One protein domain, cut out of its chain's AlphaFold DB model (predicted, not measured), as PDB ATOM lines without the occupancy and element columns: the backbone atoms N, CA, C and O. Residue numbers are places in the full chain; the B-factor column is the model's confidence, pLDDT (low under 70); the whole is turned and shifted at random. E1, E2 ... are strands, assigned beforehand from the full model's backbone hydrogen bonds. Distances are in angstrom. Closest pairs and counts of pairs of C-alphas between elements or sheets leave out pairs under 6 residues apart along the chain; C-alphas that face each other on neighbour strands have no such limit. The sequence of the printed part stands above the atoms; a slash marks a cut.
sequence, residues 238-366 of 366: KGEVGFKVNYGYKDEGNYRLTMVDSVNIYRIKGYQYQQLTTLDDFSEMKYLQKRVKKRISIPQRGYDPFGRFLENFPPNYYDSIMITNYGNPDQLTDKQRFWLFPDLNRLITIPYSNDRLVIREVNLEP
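What this domain is: This is residues 238 to 366 of the 366 residues of an uncharacterized protein of Beggiatoa sp. PS (UniProt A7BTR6). A long, twisted ribbon of three strands, E1, E2 and E3, has a small three-stranded sheet, E4, E5 and E6, set beside the part of it where E1 begins. From the other end of the ribbon a long loop swings far out and comes back to the small sheet; the tip of this arm, residues 303 to 308, stands free. The printed part has 129 residues with no named helix and six named strands in the order E1 to E6; both sheets are antiparallel, in the orders E1, E2, E3 and E4, E5, E6. The class is all strand, though named strands hold 58 of the 129 residues, under half. The whole is extended, with a radius of gyration of the C-alphas of 22.0 A and spans of 67 by 39 by 23 A, the arm making much of the length.

Where its parts are: E1, residues 241 to 252, is 35.9 A long and begins with C-alpha 241 at (-72.376, -3.025, 29.114). E2, residues 255 to 269, is 40.7 A long. E3, residues 272 to 290, is 39.1 A long from first to last C-alpha, bends by 85 degrees at residue 277 and ends with C-alpha 290 at (-80.541, -35.921, 37.692). After residues 291 to 337 come E4, residues 338 to 341, E5, residues 346 to 349, and E6, residues 358 to 361, whose last C-alpha is at (-67.018, -5.858, 43.259).

How they stand to each other: E1, E2 and E3 form a meander, each strand the antiparallel neighbour of the one before. E1 and E2 are a hairpin, their directions 164 degrees apart, with N 244 and O 264 at 2.8 A. E2 and E3 are a hairpin at 163 degrees, with N 265 and O 277 at 2.9 A and N 256 and O 289 at 2.8 A. The closest C-alphas of E1 and E4 are those of Gly 242 and Leu 340, 8.0 A apart. E3 and E4 are apart, and E2 is apart from E4, E5 and E6. E4, E5 and E6 form a second meander. In the hairpin E4 and E5, at 165 degrees, N 339 and O 348 are 2.9 A apart; in the hairpin E5 and E6, at 160 degrees, N 347 and O 360 are 2.8 A apart.

The domain as a whole: The two C-alphas farthest apart are those of Arg 308 and Glu 365, at 68.3 A. The printed part has no cut and ends at residue 366, the chain's last. The link from E3 to E4, 47 residues, is long. The mean pLDDT of the printed part is 75.1; residues 291 to 330 and residue 366 are under 70.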
ATOM      1  N   LYS A 238     -77.430  -0.294  33.236       87.62
ATOM      2  CA  LYS A 238     -77.207   1.017  32.623       87.62
ATOM      3  C   LYS A 238     -76.013   0.974  31.683       87.62
ATOM      4  O   LYS A 238     -75.081   0.202  31.869       87.62
ATOM      5  N   GLY A 239     -76.036   1.856  30.692       84.19
ATOM      6  CA  GLY A 239     -74.933   2.031  29.759       84.19
ATOM      7  C   GLY A 239     -74.767   0.898  28.747       84.19
ATOM      8  O   GLY A 239     -75.619   0.032  28.549       84.19
ATOM      9  N   GLU A 240     -73.630   0.948  28.068       88.94
ATOM     10  CA  GLU A 240     -73.245   0.067  26.968       88.94
ATOM     11  C   GLU A 240     -72.498  -1.171  27.487       88.94
ATOM     12  O   GLU A 240     -71.431  -1.509  26.987       88.94
ATOM     13  N   VAL A 241     -73.006  -1.828  28.532       92.31
ATOM     14  CA  VAL A 241     -72.376  -3.025  29.114       92.31
ATOM     15  C   VAL A 241     -73.361  -4.192  29.108       92.31
ATOM     16  O   VAL A 241     -74.552  -4.030  29.375       92.31
ATOM     17  N   GLY A 242     -72.867  -5.386  28.810       92.62
ATOM     18  CA  GLY A 242     -73.602  -6.642  28.919       92.62
ATOM     19  C   GLY A 242     -72.654  -7.765  29.306       92.62
ATOM     20  O   GLY A 242     -71.439  -7.586  29.317       92.62
ATOM     21  N   PHE A 243     -73.183  -8.931  29.646       93.94
ATOM     22  CA  PHE A 243     -72.349 -10.055  30.048       93.94
ATOM     23  C   PHE A 243     -72.901 -11.387  29.558       93.94
ATOM     24  O   PHE A 243     -74.086 -11.526  29.252       93.94
ATOM     25  N   LYS A 244     -72.009 -12.371  29.465       93.06
ATOM     26  CA  LYS A 244     -72.315 -13.752  29.106       93.06
ATOM     27  C   LYS A 244     -71.996 -14.651  30.287       93.06
ATOM     28  O   LYS A 244     -70.867 -14.647  30.772       93.06
ATOM     29  N   VAL A 245     -72.976 -15.447  30.699       92.25
ATOM     30  CA  VAL A 245     -72.770 -16.502  31.697       92.25
ATOM     31  C   VAL A 245     -72.304 -17.768  30.980       92.25
ATOM     32  O   VAL A 245     -73.007 -18.285  30.105       92.25
ATOM     33  N   ASN A 246     -71.109 -18.247  31.324       91.94
ATOM     34  CA  ASN A 246     -70.535 -19.478  30.791       91.94
ATOM     35  C   ASN A 246     -70.751 -20.619  31.784       91.94
ATOM     36  O   ASN A 246     -70.552 -20.451  32.987       91.94
ATOM     37  N   TYR A 247     -71.142 -21.784  31.271       90.06
ATOM     38  CA  TYR A 247     -71.452 -22.947  32.095       90.06
ATOM     39  C   TYR A 247     -70.496 -24.090  31.819       90.06
ATOM     40  O   TYR A 247     -70.274 -24.452  30.659       90.06
ATOM     41  N   GLY A 248     -70.047 -24.707  32.902       89.00
ATOM     42  CA  GLY A 248     -69.343 -25.974  32.902       89.00
ATOM     43  C   GLY A 248     -70.260 -27.111  33.300       89.00
ATOM     44  O   GLY A 248     -71.281 -26.937  33.976       89.00
ATOM     45  N   TYR A 249     -69.867 -28.312  32.890       88.94
ATOM     46  CA  TYR A 249     -70.576 -29.532  33.240       88.94
ATOM     47  C   TYR A 249     -69.595 -30.587  33.713       88.94
ATOM     48  O   TYR A 249     -68.590 -30.858  33.057       88.94
ATOM     49  N   LYS A 250     -69.942 -31.245  34.815       88.00
ATOM     50  CA  LYS A 250     -69.236 -32.423  35.307       88.00
ATOM     51  C   LYS A 250     -70.236 -33.557  35.475       88.00
ATOM     52  O   LYS A 250     -71.232 -33.424  36.184       88.00
ATOM     53  N   ASP A 251     -69.998 -34.665  34.787       87.81
ATOM     54  CA  ASP A 251     -70.830 -35.855  34.936       87.81
ATOM     55  C   ASP A 251     -70.356 -36.645  36.177       87.81
ATOM     56  O   ASP A 251     -69.183 -36.995  36.290       87.81
ATOM     57  N   GLU A 252     -71.272 -36.924  37.109       85.31
ATOM     58  CA  GLU A 252     -71.022 -37.666  38.353       85.31
ATOM     59  C   GLU A 252     -72.049 -38.803  38.483       85.31
ATOM     60  O   GLU A 252     -73.161 -38.650  38.998       85.31
ATOM     61  N   GLY A 253     -71.698 -39.970  37.935       86.50
ATOM     62  CA  GLY A 253     -72.595 -41.125  37.866       86.50
ATOM     63  C   GLY A 253     -73.865 -40.828  37.056       86.50
ATOM     64  O   GLY A 253     -73.808 -40.562  35.856       86.50
ATOM     65  N   ASN A 254     -75.028 -40.885  37.714       84.75
ATOM     66  CA  ASN A 254     -76.339 -40.590  37.110       84.75
ATOM     67  C   ASN A 254     -76.737 -39.106  37.194       84.75
ATOM     68  O   ASN A 254     -77.862 -38.743  36.837       84.75
ATOM     69  N   TYR A 255     -75.840 -38.247  37.666       80.56
ATOM     70  CA  TYR A 255     -76.065 -36.815  37.773       80.56
ATOM     71  C   TYR A 255     -75.144 -36.068  36.816       80.56
ATOM     72  O   TYR A 255     -74.043 -36.511  36.495       80.56
ATOM     73  N   ARG A 256     -75.627 -34.929  36.334       82.88
ATOM     74  CA  ARG A 256     -74.815 -33.906  35.692       82.88
ATOM     75  C   ARG A 256     -74.821 -32.704  36.618       82.88
ATOM     76  O   ARG A 256     -75.877 -32.122  36.855       82.88
ATOM     77  N   LEU A 257     -73.662 -32.369  37.158       84.25
ATOM     78  CA  LEU A 257     -73.454 -31.117  37.857       84.25
ATOM     79  C   LEU A 257     -73.291 -30.026  36.802       84.25
ATOM     80  O   LEU A 257     -72.378 -30.102  35.981       84.25
ATOM     81  N   THR A 258     -74.178 -29.039  36.819       85.75
ATOM     82  CA  THR A 258     -74.021 -27.811  36.041       85.75
ATOM     83  C   THR A 258     -73.505 -26.731  36.978       85.75
ATOM     84  O   THR A 258     -74.021 -26.569  38.089       85.75
ATOM     85  N   MET A 259     -72.489 -26.004  36.534       87.62
ATOM     86  CA  MET A 259     -71.885 -24.895  37.268       87.62
ATOM     87  C   MET A 259     -71.804 -23.679  36.365       87.62
ATOM     88  O   MET A 259     -71.629 -23.820  35.157       87.62
ATOM     89  N   VAL A 260     -71.889 -22.492  36.955       91.38
ATOM     90  CA  VAL A 260     -71.372 -21.290  36.301       91.38
ATOM     91  C   VAL A 260     -69.853 -21.336  36.441       91.38
ATOM     92  O   VAL A 260     -69.339 -21.362  37.557       91.38
ATOM     93  N   ASP A 261     -69.152 -21.406  35.315       91.75
ATOM     94  CA  ASP A 261     -67.687 -21.421  35.296       91.75
ATOM     95  C   ASP A 261     -67.159 -19.997  35.412       91.75
ATOM     96  O   ASP A 261     -66.328 -19.700  36.267       91.75
ATOM     97  N   SER A 262     -67.694 -19.113  34.569       94.44
ATOM     98  CA  SER A 262     -67.278 -17.723  34.503       94.44
ATOM     99  C   SER A 262     -68.382 -16.811  33.987       94.44
ATOM    100  O   SER A 262     -69.338 -17.240  33.328       94.44
ATOM    101  N   VAL A 263     -68.232 -15.521  34.265       95.75
ATOM    102  CA  VAL A 263     -69.040 -14.449  33.689       95.75
ATOM    103  C   VAL A 263     -68.115 -13.514  32.926       95.75
ATOM    104  O   VAL A 263     -67.286 -12.825  33.517       95.75
ATOM    105  N   ASN A 264     -68.272 -13.470  31.604       95.19
ATOM    106  CA  ASN A 264     -67.527 -12.543  30.757       95.19
ATOM    107  C   ASN A 264     -68.323 -11.253  30.599       95.19
ATOM    108  O   ASN A 264     -69.476 -11.298  30.164       95.19
ATOM    109  N   ILE A 265     -67.708 -10.118  30.910       95.56
ATOM    110  CA  ILE A 265     -68.334  -8.800  30.819       95.56
ATOM    111  C   ILE A 265     -67.801  -8.080  29.587       95.56
ATOM    112  O   ILE A 265     -66.600  -8.077  29.317       95.56
ATOM    113  N   TYR A 266     -68.705  -7.460  28.839       94.31
ATOM    114  CA  TYR A 266     -68.438  -6.820  27.564       94.31
ATOM    115  C   TYR A 266     -68.959  -5.389  27.558       94.31
ATOM    116  O   TYR A 266     -70.083  -5.129  27.983       94.31
ATOM    117  N   ARG A 267     -68.182  -4.477  26.976       93.56
ATOM    118  CA  ARG A 267     -68.684  -3.195  26.483       93.56
ATOM    119  C   ARG A 267     -69.279  -3.410  25.098       93.56
ATOM    120  O   ARG A 267     -68.631  -4.040  24.270       93.56
ATOM    121  N   ILE A 268     -70.481  -2.905  24.846       90.44
ATOM    122  CA  ILE A 268     -71.249  -3.080  23.610       90.44
ATOM    123  C   ILE A 268     -71.630  -1.699  23.075       90.44
ATOM    124  O   ILE A 268     -72.635  -1.125  23.484       90.44
ATOM    125  N   LYS A 269     -70.824  -1.176  22.148       86.94
ATOM    126  CA  LYS A 269     -70.973   0.167  21.576       86.94
ATOM    127  C   LYS A 269     -71.144   0.091  20.071       86.94
ATOM    128  O   LYS A 269     -70.335  -0.540  19.394       86.94
ATOM    129  N   GLY A 270     -72.180   0.738  19.536       81.19
ATOM    130  CA  GLY A 270     -72.424   0.766  18.087       81.19
ATOM    131  C   GLY A 270     -72.471  -0.632  17.459       81.19
ATOM    132  O   GLY A 270     -71.972  -0.834  16.355       81.19
ATOM    133  N   TYR A 271     -73.007  -1.605  18.199       79.19
ATOM    134  CA  TYR A 271     -73.078  -3.015  17.807       79.19
ATOM    135  C   TYR A 271     -71.728  -3.734  17.626       79.19
ATOM    136  O   TYR A 271     -71.664  -4.830  17.072       79.19
ATOM    137  N   GLN A 272     -70.651  -3.142  18.130       85.25
ATOM    138  CA  GLN A 272     -69.372  -3.805  18.349       85.25
ATOM    139  C   GLN A 272     -69.244  -4.159  19.825       85.25
ATOM    140  O   GLN A 272     -69.860  -3.509  20.672       85.25
ATOM    141  N   TYR A 273     -68.441  -5.174  20.140       90.50
ATOM    142  CA  TYR A 273     -68.182  -5.540  21.524       90.50
ATOM    143  C   TYR A 273     -66.698  -5.708  21.828       90.50
ATOM    144  O   TYR A 273     -65.918  -6.171  20.999       90.50
ATOM    145  N   GLN A 274     -66.332  -5.348  23.053       92.62
ATOM    146  CA  GLN A 274     -65.005  -5.529  23.626       92.62
ATOM    147  C   GLN A 274     -65.166  -6.208  24.983       92.62
ATOM    148  O   GLN A 274     -65.934  -5.731  25.818       92.62
ATOM    149  N   GLN A 275     -64.461  -7.316  25.212       94.31
ATOM    150  CA  GLN A 275     -64.421  -7.932  26.537       94.31
ATOM    151  C   GLN A 275     -63.650  -7.013  27.490       94.31
ATOM    152  O   GLN A 275     -62.532  -6.616  27.177       94.31
ATOM    153  N   LEU A 276     -64.274  -6.661  28.612       95.00
ATOM    154  CA  LEU A 276     -63.678  -5.830  29.658       95.00
ATOM    155  C   LEU A 276     -62.964  -6.701  30.686       95.00
ATOM    156  O   LEU A 276     -61.808  -6.475  31.010       95.00
ATOM    157  N   THR A 277     -63.653  -7.727  31.183       96.00
ATOM    158  CA  THR A 277     -63.120  -8.607  32.220       96.00
ATOM    159  C   THR A 277     -63.825  -9.960  32.203       96.00
ATOM    160  O   THR A 277     -64.896 -10.119  31.604       96.00
ATOM    161  N   THR A 278     -63.218 -10.934  32.871       96.38
ATOM    162  CA  THR A 278     -63.815 -12.229  33.186       96.38
ATOM    163  C   THR A 278     -63.811 -12.389  34.694       96.38
ATOM    164  O   THR A 278     -62.782 -12.232  35.344       96.38
ATOM    165  N   LEU A 279     -64.981 -12.693  35.242       95.75
ATOM    166  CA  LEU A 279     -65.124 -13.105  36.625       95.75
ATOM    167  C   LEU A 279     -65.145 -14.626  36.657       95.75
ATOM    168  O   LEU A 279     -65.950 -15.240  35.955       95.75
ATOM    169  N   ASP A 280     -64.289 -15.206  37.484       93.88
ATOM    170  CA  ASP A 280     -64.261 -16.635  37.779       93.88
ATOM    171  C   ASP A 280     -64.760 -16.878  39.216       93.88
ATOM    172  O   ASP A 280     -65.060 -15.938  39.953       93.88
ATOM    173  N   ASP A 281     -64.848 -18.146  39.618       89.50
ATOM    174  CA  ASP A 281     -65.310 -18.582  40.946       89.50
ATOM    175  C   ASP A 281     -66.766 -18.213  41.278       89.50
ATOM    176  O   ASP A 281     -67.087 -17.425  42.172       89.50
ATOM    177  N   PHE A 282     -67.673 -18.894  40.579       93.25
ATOM    178  CA  PHE A 282     -69.089 -18.977  40.930       93.25
ATOM    179  C   PHE A 282     -69.404 -20.335  41.562       93.25
ATOM    180  O   PHE A 282     -70.352 -21.031  41.182       93.25
ATOM    181  N   SER A 283     -68.579 -20.765  42.519       88.94
ATOM    182  CA  SER A 283     -68.726 -22.068  43.168       88.94
ATOM    183  C   SER A 283     -70.063 -22.243  43.905       88.94
ATOM    184  O   SER A 283     -70.532 -23.375  44.045       88.94
ATOM    185  N   GLU A 284     -70.714 -21.148  44.296       89.50
ATOM    186  CA  GLU A 284     -72.071 -21.092  44.841       89.50
ATOM    187  C   GLU A 284     -73.180 -21.311  43.795       89.50
ATOM    188  O   GLU A 284     -74.314 -21.636  44.149       89.50
ATOM    189  N   MET A 285     -72.867 -21.168  42.506       89.00
ATOM    190  CA  MET A 285     -73.785 -21.350  41.379       89.00
ATOM    191  C   MET A 285     -73.669 -22.765  40.805       89.00
ATOM    192  O   MET A 285     -73.470 -22.969  39.606       89.00
ATOM    193  N   LYS A 286     -73.817 -23.764  41.676       85.56
ATOM    194  CA  LYS A 286     -73.827 -25.187  41.320       85.56
ATOM    195  C   LYS A 286     -75.206 -25.792  41.534       85.56
ATOM    196  O   LYS A 286     -75.817 -25.584  42.578       85.56
ATOM    197  N   TYR A 287     -75.672 -26.594  40.579       81.94
ATOM    198  CA  TYR A 287     -76.852 -27.433  40.781       81.94
ATOM    199  C   TYR A 287     -76.680 -28.819  40.158       81.94
ATOM    200  O   TYR A 287     -76.069 -28.996  39.103       81.94
ATOM    201  N   LEU A 288     -77.244 -29.822  40.830       75.69
ATOM    202  CA  LEU A 288     -77.239 -31.204  40.365       75.69
ATOM    203  C   LEU A 288     -78.488 -31.477  39.531       75.69
ATOM    204  O   LEU A 288     -79.612 -31.441  40.030       75.69
ATOM    205  N   GLN A 289     -78.289 -31.818  38.263       75.31
ATOM    206  CA  GLN A 289     -79.347 -32.304  37.392       75.31
ATOM    207  C   GLN A 289     -79.320 -33.831  37.365       75.31
ATOM    208  O   GLN A 289     -78.373 -34.451  36.874       75.31
ATOM    209  N   LYS A 290     -80.379 -34.473  37.865       74.94
ATOM    210  CA  LYS A 290     -80.541 -35.921  37.692       74.94
ATOM    211  C   LYS A 290     -80.731 -36.216  36.207       74.94
ATOM    212  O   LYS A 290     -81.697 -35.755  35.597       74.94
ATOM    213  N   ARG A 291     -79.840 -37.015  35.617       67.50
ATOM    214  CA  ARG A 291     -80.015 -37.498  34.246       67.50
ATOM    215  C   ARG A 291     -81.059 -38.597  34.270       67.50
ATOM    216  O   ARG A 291     -80.759 -39.768  34.490       67.50
ATOM    217  N   VAL A 292     -82.309 -38.226  34.032       57.47
ATOM    218  CA  VAL A 292     -83.337 -39.216  33.734       57.47
ATOM    219  C   VAL A 292     -83.107 -39.667  32.292       57.47
ATOM    220  O   VAL A 292     -83.619 -39.071  31.350       57.47
ATOM    221  N   LYS A 293     -82.312 -40.725  32.098       53.09
ATOM    222  CA  LYS A 293     -82.234 -41.433  30.812       53.09
ATOM    223  C   LYS A 293     -83.541 -42.202  30.589       53.09
ATOM    224  O   LYS A 293     -83.559 -43.428  30.633       53.09
ATOM    225  N   LYS A 294     -84.658 -41.504  30.378       46.81
ATOM    226  CA  LYS A 294     -85.876 -42.147  29.884       46.81
ATOM    227  C   LYS A 294     -85.790 -42.129  28.363       46.81
ATOM    228  O   LYS A 294     -86.066 -41.114  27.737       46.81
ATOM    229  N   ARG A 295     -85.371 -43.249  27.767       43.66
ATOM    230  CA  ARG A 295     -85.655 -43.518  26.353       43.66
ATOM    231  C   ARG A 295     -87.171 -43.662  26.255       43.66
ATOM    232  O   ARG A 295     -87.710 -44.718  26.565       43.66
ATOM    233  N   ILE A 296     -87.866 -42.580  25.929       45.72
ATOM    234  CA  ILE A 296     -89.268 -42.668  25.539       45.72
ATOM    235  C   ILE A 296     -89.248 -42.920  24.039       45.72
ATOM    236  O   ILE A 296     -88.975 -42.019  23.253       45.72
ATOM    237  N   SER A 297     -89.466 -44.173  23.656       43.75
ATOM    238  CA  SER A 297     -89.739 -44.546  22.273       43.75
ATOM    239  C   SER A 297     -91.126 -44.007  21.935       43.75
ATOM    240  O   SER A 297     -92.124 -44.583  22.361       43.75
ATOM    241  N   ILE A 298     -91.208 -42.873  21.245       45.34
ATOM    242  CA  ILE A 298     -92.489 -42.371  20.746       45.34
ATOM    243  C   ILE A 298     -92.681 -42.979  19.354       45.34
ATOM    244  O   ILE A 298     -91.880 -42.678  18.467       45.34
ATOM    245  N   PRO A 299     -93.680 -43.849  19.129       43.78
ATOM    246  CA  PRO A 299     -93.997 -44.289  17.778       43.78
ATOM    247  C   PRO A 299     -94.464 -43.073  16.969       43.78
ATOM    248  O   PRO A 299     -95.397 -42.376  17.374       43.78
ATOM    249  N   GLN A 300     -93.817 -42.794  15.836       47.34
ATOM    250  CA  GLN A 300     -94.323 -41.787  14.906       47.34
ATOM    251  C   GLN A 300     -95.690 -42.246  14.385       47.34
ATOM    252  O   GLN A 300     -95.812 -43.326  13.810       47.34
ATOM    253  N   ARG A 301     -96.733 -41.426  14.560       44.47
ATOM    254  CA  ARG A 301     -97.955 -41.569  13.763       44.47
ATOM    255  C   ARG A 301     -97.647 -41.028  12.371       44.47
ATOM    256  O   ARG A 301     -97.586 -39.815  12.192       44.47
ATOM    257  N   GLY A 302     -97.423 -41.921  11.411       41.09
ATOM    258  CA  GLY A 302     -97.357 -41.550  10.001       41.09
ATOM    259  C   GLY A 302     -98.684 -40.929   9.564       41.09
ATOM    260  O   GLY A 302     -99.747 -41.478   9.850       41.09
ATOM    261  N   TYR A 303     -98.623 -39.772   8.907       40.03
ATOM    262  CA  TYR A 303     -99.774 -39.172   8.241       40.03
ATOM    263  C   TYR A 303     -99.737 -39.604   6.773       40.03
ATOM    264  O   TYR A 303     -98.853 -39.194   6.023       40.03
ATOM    265  N   ASP A 304    -100.672 -40.463   6.381       44.56
ATOM    266  CA  ASP A 304    -100.989 -40.733   4.979       44.56
ATOM    267  C   ASP A 304    -101.828 -39.551   4.441       44.56
ATOM    268  O   ASP A 304    -102.812 -39.182   5.095       44.56
ATOM    269  N   PRO A 305    -101.502 -38.947   3.280       44.50
ATOM    270  CA  PRO A 305    -102.332 -37.911   2.658       44.50
ATOM    271  C   PRO A 305    -103.778 -38.350   2.338       44.50
ATOM    272  O   PRO A 305    -104.597 -37.494   2.010       44.50
ATOM    273  N   PHE A 306    -104.125 -39.635   2.476       47.97
ATOM    274  CA  PHE A 306    -105.472 -40.175   2.242       47.97
ATOM    275  C   PHE A 306    -106.233 -40.646   3.497       47.97
ATOM    276  O   PHE A 306    -107.320 -41.214   3.378       47.97
ATOM    277  N   GLY A 307    -105.728 -40.379   4.707       41.66
ATOM    278  CA  GLY A 307    -106.527 -40.487   5.936       41.66
ATOM    279  C   GLY A 307    -106.931 -41.903   6.371       41.66
ATOM    280  O   GLY A 307    -107.952 -42.057   7.043       41.66
ATOM    281  N   ARG A 308    -106.157 -42.946   6.036       44.78
ATOM    282  CA  ARG A 308    -106.352 -44.291   6.609       44.78
ATOM    283  C   ARG A 308    -105.274 -44.610   7.644       44.78
ATOM    284  O   ARG A 308    -104.088 -44.411   7.406       44.78
ATOM    285  N   PHE A 309    -105.697 -45.127   8.799       41.06
ATOM    286  CA  PHE A 309    -104.789 -45.683   9.802       41.06
ATOM    287  C   PHE A 309    -104.124 -46.942   9.229       41.06
ATOM    288  O   PHE A 309    -104.809 -47.919   8.932       41.06
ATOM    289  N   LEU A 310    -102.803 -46.915   9.054       40.88
ATOM    290  CA  LEU A 310    -102.007 -48.078   8.656       40.88
ATOM    291  C   LEU A 310    -101.308 -48.653   9.894       40.88
ATOM    292  O   LEU A 310    -100.531 -47.960  10.548       40.88
ATOM    293  N   GLU A 311    -101.588 -49.917  10.215       40.03
ATOM    294  CA  GLU A 311    -101.110 -50.595  11.431       40.03
ATOM    295  C   GLU A 311     -99.687 -51.171  11.350       40.03
ATOM    296  O   GLU A 311     -99.218 -51.715  12.340       40.03
ATOM    297  N   ASN A 312     -98.945 -51.049  10.244       44.97
ATOM    298  CA  ASN A 312     -97.643 -51.720  10.130       44.97
ATOM    299  C   ASN A 312     -96.592 -50.875   9.393       44.97
ATOM    300  O   ASN A 312     -96.568 -50.844   8.165       44.97
ATOM    301  N   PHE A 313     -95.677 -50.255  10.145       39.88
ATOM    302  CA  PHE A 313     -94.382 -49.780   9.639       39.88
ATOM    303  C   PHE A 313     -93.231 -50.501  10.370       39.88
ATOM    304  O   PHE A 313     -93.342 -50.748  11.573       39.88
ATOM    305  N   PRO A 314     -92.127 -50.842   9.675       37.59
ATOM    306  CA  PRO A 314     -90.962 -51.483  10.279       37.59
ATOM    307  C   PRO A 314     -90.205 -50.528  11.224       37.59
ATOM    308  O   PRO A 314     -90.221 -49.310  11.020       37.59
ATOM    309  N   PRO A 315     -89.526 -51.061  12.259       39.81
ATOM    310  CA  PRO A 315     -88.779 -50.258  13.220       39.81
ATOM    311  C   PRO A 315     -87.553 -49.678  12.513       39.81
ATOM    312  O   PRO A 315     -86.988 -50.368  11.671       39.81
ATOM    313  N   ASN A 316     -87.164 -48.439  12.836       34.00
ATOM    314  CA  ASN A 316     -85.785 -47.893  12.792       34.00
ATOM    315  C   ASN A 316     -85.696 -46.382  12.495       34.00
ATOM    316  O   ASN A 316     -84.614 -45.894  12.179       34.00
ATOM    317  N   TYR A 317     -86.765 -45.604  12.680       37.22
ATOM    318  CA  TYR A 317     -86.641 -44.151  12.853       37.22
ATOM    319  C   TYR A 317     -87.130 -43.753  14.249       37.22
ATOM    320  O   TYR A 317     -88.327 -43.737  14.528       37.22
ATOM    321  N   TYR A 318     -86.178 -43.496  15.148       33.88
ATOM    322  CA  TYR A 318     -86.419 -43.052  16.518       33.88
ATOM    323  C   TYR A 318     -85.822 -41.657  16.697       33.88
ATOM    324  O   TYR A 318     -84.602 -41.522  16.721       33.88
ATOM    325  N   ASP A 319     -86.659 -40.642  16.904       33.34
ATOM    326  CA  ASP A 319     -86.187 -39.396  17.504       33.34
ATOM    327  C   ASP A 319     -86.093 -39.600  19.014       33.34
ATOM    328  O   ASP A 319     -87.088 -39.792  19.716       33.34
ATOM    329  N   SER A 320     -84.874 -39.582  19.545       31.11
ATOM    330  CA  SER A 320     -84.673 -39.525  20.986       31.11
ATOM    331  C   SER A 320     -84.996 -38.116  21.479       31.11
ATOM    332  O   SER A 320     -84.161 -37.217  21.382       31.11
ATOM    333  N   ILE A 321     -86.182 -37.918  22.055       33.16
ATOM    334  CA  ILE A 321     -86.457 -36.715  22.843       33.16
ATOM    335  C   ILE A 321     -85.745 -36.876  24.186       33.16
ATOM    336  O   ILE A 321     -86.203 -37.577  25.090       33.16
ATOM    337  N   MET A 322     -84.588 -36.230  24.317       27.56
ATOM    338  CA  MET A 322     -83.967 -36.000  25.616       27.56
ATOM    339  C   MET A 322     -84.828 -34.985  26.370       27.56
ATOM    340  O   MET A 322     -84.639 -33.779  26.225       27.56
ATOM    341  N   ILE A 323     -85.764 -35.467  27.194       32.00
ATOM    342  CA  ILE A 323     -86.391 -34.636  28.224       32.00
ATOM    343  C   ILE A 323     -85.318 -34.376  29.277       32.00
ATOM    344  O   ILE A 323     -85.116 -35.125  30.230       32.00
ATOM    345  N   THR A 324     -84.562 -33.318  29.051       34.47
ATOM    346  CA  THR A 324     -83.789 -32.686  30.102       34.47
ATOM    347  C   THR A 324     -84.809 -31.906  30.921       34.47
ATOM    348  O   THR A 324     -85.440 -30.993  30.403       34.47
ATOM    349  N   ASN A 325     -85.017 -32.291  32.184       29.97
ATOM    350  CA  ASN A 325     -85.665 -31.419  33.168       29.97
ATOM    351  C   ASN A 325     -84.745 -30.201  33.353       29.97
ATOM    352  O   ASN A 325     -83.934 -30.166  34.279       29.97
ATOM    353  N   TYR A 326     -84.745 -29.277  32.394       35.28
ATOM    354  CA  TYR A 326     -84.133 -27.968  32.541       35.28
ATOM    355  C   TYR A 326     -85.068 -27.148  33.417       35.28
ATOM    356  O   TYR A 326     -86.124 -26.721  32.967       35.28
ATOM    357  N   GLY A 327     -84.663 -26.977  34.674       39.28
ATOM    358  CA  GLY A 327     -85.368 -26.163  35.650       39.28
ATOM    359  C   GLY A 327     -86.615 -26.846  36.194       39.28
ATOM    360  O   GLY A 327     -87.491 -27.301  35.465       39.28
ATOM    361  N   ASN A 328     -86.744 -26.867  37.515       41.41
ATOM    362  CA  ASN A 328     -88.090 -26.770  38.058       41.41
ATOM    363  C   ASN A 328     -88.679 -25.461  37.471       41.41
ATOM    364  O   ASN A 328     -88.000 -24.438  37.551       41.41
ATOM    365  N   PRO A 329     -89.856 -25.452  36.818       39.88
ATOM    366  CA  PRO A 329     -90.432 -24.237  36.232       39.88
ATOM    367  C   PRO A 329     -90.616 -23.087  37.238       39.88
ATOM    368  O   PRO A 329     -90.778 -21.943  36.798       39.88
ATOM    369  N   ASP A 330     -90.541 -23.400  38.535       53.16
ATOM    370  CA  ASP A 330     -90.579 -22.482  39.678       53.16
ATOM    371  C   ASP A 330     -89.183 -21.971  40.103       53.16
ATOM    372  O   ASP A 330     -89.036 -21.307  41.125       53.16
ATOM    373  N   GLN A 331     -88.121 -22.280  39.351       74.50
ATOM    374  CA  GLN A 331     -86.780 -21.745  39.590       74.50
ATOM    375  C   GLN A 331     -86.550 -20.432  38.837       74.50
ATOM    376  O   GLN A 331     -86.906 -20.289  37.665       74.50
ATOM    377  N   LEU A 332     -85.868 -19.505  39.515       87.44
ATOM    378  CA  LEU A 332     -85.342 -18.274  38.930       87.44
ATOM    379  C   LEU A 332     -84.517 -18.575  37.674       87.44
ATOM    380  O   LEU A 332     -83.610 -19.417  37.695       87.44
ATOM    381  N   THR A 333     -84.812 -17.845  36.601       87.31
ATOM    382  CA  THR A 333     -84.016 -17.831  35.367       87.31
ATOM    383  C   THR A 333     -82.667 -17.154  35.605       87.31
ATOM    384  O   THR A 333     -82.542 -16.341  36.515       87.31
ATOM    385  N   ASP A 334     -81.666 -17.387  34.751       86.06
ATOM    386  CA  ASP A 334     -80.375 -16.679  34.866       86.06
ATOM    387  C   ASP A 334     -80.551 -15.151  34.829       86.06
ATOM    388  O   ASP A 334     -79.903 -14.396  35.540       86.06
ATOM    389  N   LYS A 335     -81.541 -14.679  34.079       88.56
ATOM    390  CA  LYS A 335     -81.896 -13.266  33.930       88.56
ATOM    391  C   LYS A 335     -82.540 -12.675  35.196       88.56
ATOM    392  O   LYS A 335     -82.743 -11.471  35.276       88.56
ATOM    393  N   GLN A 336     -82.915 -13.525  36.149       92.50
ATOM    394  CA  GLN A 336     -83.357 -13.186  37.505       92.50
ATOM    395  C   GLN A 336     -82.310 -13.603  38.549       92.50
ATOM    396  O   GLN A 336     -82.637 -13.697  39.723       92.50
ATOM    397  N   ARG A 337     -81.086 -13.961  38.147       94.50
ATOM    398  CA  ARG A 337     -80.016 -14.390  39.059       94.50
ATOM    399  C   ARG A 337     -78.783 -13.517  38.986       94.50
ATOM    400  O   ARG A 337     -77.924 -13.698  39.834       94.50
ATOM    401  N   PHE A 338     -78.672 -12.644  37.991       95.88
ATOM    402  CA  PHE A 338     -77.508 -11.798  37.780       95.88
ATOM    403  C   PHE A 338     -77.953 -10.369  37.474       95.88
ATOM    404  O   PHE A 338     -78.752 -10.156  36.560       95.88
ATOM    405  N   TRP A 339     -77.378  -9.401  38.185       96.50
ATOM    406  CA  TRP A 339     -77.547  -7.972  37.919       96.50
ATOM    407  C   TRP A 339     -76.201  -7.278  38.009       96.50
ATOM    408  O   TRP A 339     -75.586  -7.237  39.074       96.50
ATOM    409  N   LEU A 340     -75.755  -6.734  36.883       96.81
ATOM    410  CA  LEU A 340     -74.573  -5.892  36.823       96.81
ATOM    411  C   LEU A 340     -75.007  -4.428  36.948       96.81
ATOM    412  O   LEU A 340     -75.791  -3.955  36.122       96.81
ATOM    413  N   PHE A 341     -74.473  -3.744  37.957       96.19
ATOM    414  CA  PHE A 341     -74.616  -2.318  38.241       96.19
ATOM    415  C   PHE A 341     -73.294  -1.622  37.890       96.19
ATOM    416  O   PHE A 341     -72.409  -1.554  38.746       96.19
ATOM    417  N   PRO A 342     -73.116  -1.133  36.646       93.94
ATOM    418  CA  PRO A 342     -71.834  -0.579  36.218       93.94
ATOM    419  C   PRO A 342     -71.431   0.661  37.012       93.94
ATOM    420  O   PRO A 342     -70.281   0.772  37.409       93.94
ATOM    421  N   ASP A 343     -72.393   1.530  37.327       93.25
ATOM    422  CA  ASP A 343     -72.155   2.766  38.089       93.25
ATOM    423  C   ASP A 343     -71.666   2.498  39.521       93.25
ATOM    424  O   ASP A 343     -71.027   3.348  40.134       93.25
ATOM    425  N   LEU A 344     -71.969   1.309  40.052       95.25
ATOM    426  CA  LEU A 344     -71.550   0.871  41.380       95.25
ATOM    427  C   LEU A 344     -70.389  -0.121  41.329       95.25
ATOM    428  O   LEU A 344     -69.979  -0.589  42.382       95.25
ATOM    429  N   ASN A 345     -69.900  -0.489  40.137       95.56
ATOM    430  CA  ASN A 345     -68.919  -1.558  39.952       95.56
ATOM    431  C   ASN A 345     -69.320  -2.862  40.669       95.56
ATOM    432  O   ASN A 345     -68.483  -3.565  41.225       95.56
ATOM    433  N   ARG A 346     -70.614  -3.214  40.655       96.31
ATOM    434  CA  ARG A 346     -71.144  -4.369  41.400       96.31
ATOM    435  C   ARG A 346     -71.851  -5.378  40.513       96.31
ATOM    436  O   ARG A 346     -72.697  -5.021  39.697       96.31
ATOM    437  N   LEU A 347     -71.574  -6.657  40.745       97.31
ATOM    438  CA  LEU A 347     -72.381  -7.778  40.278       97.31
ATOM    439  C   LEU A 347     -73.090  -8.405  41.477       97.31
ATOM    440  O   LEU A 347     -72.448  -8.931  42.384       97.31
ATOM    441  N   ILE A 348     -74.419  -8.380  41.455       97.50
ATOM    442  CA  ILE A 348     -75.250  -9.087  42.429       97.50
ATOM    443  C   ILE A 348     -75.716 -10.397  41.812       97.50
ATOM    444  O   ILE A 348     -76.176 -10.413  40.665       97.50
ATOM    445  N   THR A 349     -75.627 -11.488  42.574       97.00
ATOM    446  CA  THR A 349     -76.141 -12.794  42.167       97.00
ATOM    447  C   THR A 349     -77.037 -13.469  43.204       97.00
ATOM    448  O   THR A 349     -76.916 -13.239  44.409       97.00
ATOM    449  N   ILE A 350     -77.942 -14.333  42.721       95.50
ATOM    450  CA  ILE A 350     -78.693 -15.293  43.546       95.50
ATOM    451  C   ILE A 350     -78.207 -16.721  43.241       95.50
ATOM    452  O   ILE A 350     -78.483 -17.233  42.145       95.50
ATOM    453  N   PRO A 351     -77.564 -17.401  44.212       93.19
ATOM    454  CA  PRO A 351     -77.188 -18.815  44.133       93.19
ATOM    455  C   PRO A 351     -78.357 -19.746  43.799       93.19
ATOM    456  O   PRO A 351     -79.510 -19.427  44.083       93.19
ATOM    457  N   TYR A 352     -78.093 -20.944  43.258       89.38
ATOM    458  CA  TYR A 352     -79.158 -21.921  42.952       89.38
ATOM    459  C   TYR A 352     -79.942 -22.406  44.184       89.38
ATOM    460  O   TYR A 352     -81.051 -22.913  44.026       89.38
ATOM    461  N   SER A 353     -79.407 -22.209  45.394       88.44
ATOM    462  CA  SER A 353     -80.116 -22.404  46.666       88.44
ATOM    463  C   SER A 353     -81.221 -21.370  46.920       88.44
ATOM    464  O   SER A 353     -82.117 -21.628  47.718       88.44
ATOM    465  N   ASN A 354     -81.181 -20.220  46.236       91.69
ATOM    466  CA  ASN A 354     -82.105 -19.091  46.367       91.69
ATOM    467  C   ASN A 354     -82.205 -18.498  47.790       91.69
ATOM    468  O   ASN A 354     -83.174 -17.813  48.093       91.69
ATOM    469  N   ASP A 355     -81.243 -18.743  48.677       90.50
ATOM    470  CA  ASP A 355     -81.330 -18.437  50.117       90.50
ATOM    471  C   ASP A 355     -80.515 -17.208  50.566       90.50
ATOM    472  O   ASP A 355     -80.588 -16.790  51.727       90.50
ATOM    473  N   ARG A 356     -79.739 -16.617  49.654       92.88
ATOM    474  CA  ARG A 356     -78.868 -15.464  49.912       92.88
ATOM    475  C   ARG A 356     -78.629 -14.631  48.655       92.88
ATOM    476  O   ARG A 356     -78.863 -15.103  47.545       92.88
ATOM    477  N   LEU A 357     -78.119 -13.413  48.845       95.75
ATOM    478  CA  LEU A 357     -77.473 -12.631  47.786       95.75
ATOM    479  C   LEU A 357     -75.965 -12.785  47.920       95.75
ATOM    480  O   LEU A 357     -75.445 -12.897  49.032       95.75
ATOM    481  N   VAL A 358     -75.272 -12.747  46.792       96.25
ATOM    482  CA  VAL A 358     -73.823 -12.572  46.747       96.25
ATOM    483  C   VAL A 358     -73.547 -11.285  45.990       96.25
ATOM    484  O   VAL A 358     -74.052 -11.092  44.888       96.25
ATOM    485  N   ILE A 359     -72.781 -10.390  46.605       96.81
ATOM    486  CA  ILE A 359     -72.392  -9.107  46.022       96.81
ATOM    487  C   ILE A 359     -70.900  -9.186  45.742       96.81
ATOM    488  O   ILE A 359     -70.121  -9.578  46.612       96.81
ATOM    489  N   ARG A 360     -70.517  -8.861  44.512       96.56
ATOM    490  CA  ARG A 360     -69.134  -8.886  44.046       96.56
ATOM    491  C   ARG A 360     -68.783  -7.517  43.505       96.56
ATOM    492  O   ARG A 360     -69.540  -6.970  42.707       96.56
ATOM    493  N   GLU A 361     -67.634  -7.008  43.911       96.00
ATOM    494  CA  GLU A 361     -67.018  -5.858  43.259       96.00
ATOM    495  C   GLU A 361     -66.433  -6.306  41.912       96.00
ATOM    496  O   GLU A 361     -65.930  -7.424  41.768       96.00
ATOM    497  N   VAL A 362     -66.535  -5.445  40.909       95.44
ATOM    498  CA  VAL A 362     -66.185  -5.726  39.520       95.44
ATOM    499  C   VAL A 362     -65.385  -4.559  38.981       95.44
ATOM    500  O   VAL A 362     -65.879  -3.440  38.922       95.44
ATOM    501  N   ASN A 363     -64.168  -4.824  38.516       93.56
ATOM    502  CA  ASN A 363     -63.412  -3.809  37.800       93.56
ATOM    503  C   ASN A 363     -63.873  -3.749  36.334       93.56
ATOM    504  O   ASN A 363     -63.711  -4.719  35.593       93.56
ATOM    505  N   LEU A 364     -64.480  -2.625  35.945       91.38
ATOM    506  CA  LEU A 364     -64.934  -2.347  34.578       91.38
ATOM    507  C   LEU A 364     -64.003  -1.389  33.819       91.38
ATOM    508  O   LEU A 364     -64.301  -1.034  32.669       91.38
ATOM    509  N   GLU A 365     -62.903  -0.960  34.443       84.50
ATOM    510  CA  GLU A 365     -61.848  -0.229  33.749       84.50
ATOM    511  C   GLU A 365     -61.148  -1.167  32.747       84.50
ATOM    512  O   GLU A 365     -60.902  -2.331  33.075       84.50
ATOM    513  N   PRO A 366     -60.915  -0.707  31.505       59.50
ATOM    514  CA  PRO A 366     -60.339  -1.522  30.439       59.50
ATOM    515  C   PRO A 366     -58.845  -1.813  30.600       59.50
ATOM    516  O   PRO A 366     -58.130  -0.991  31.217       59.50
TER     517      PRO A 366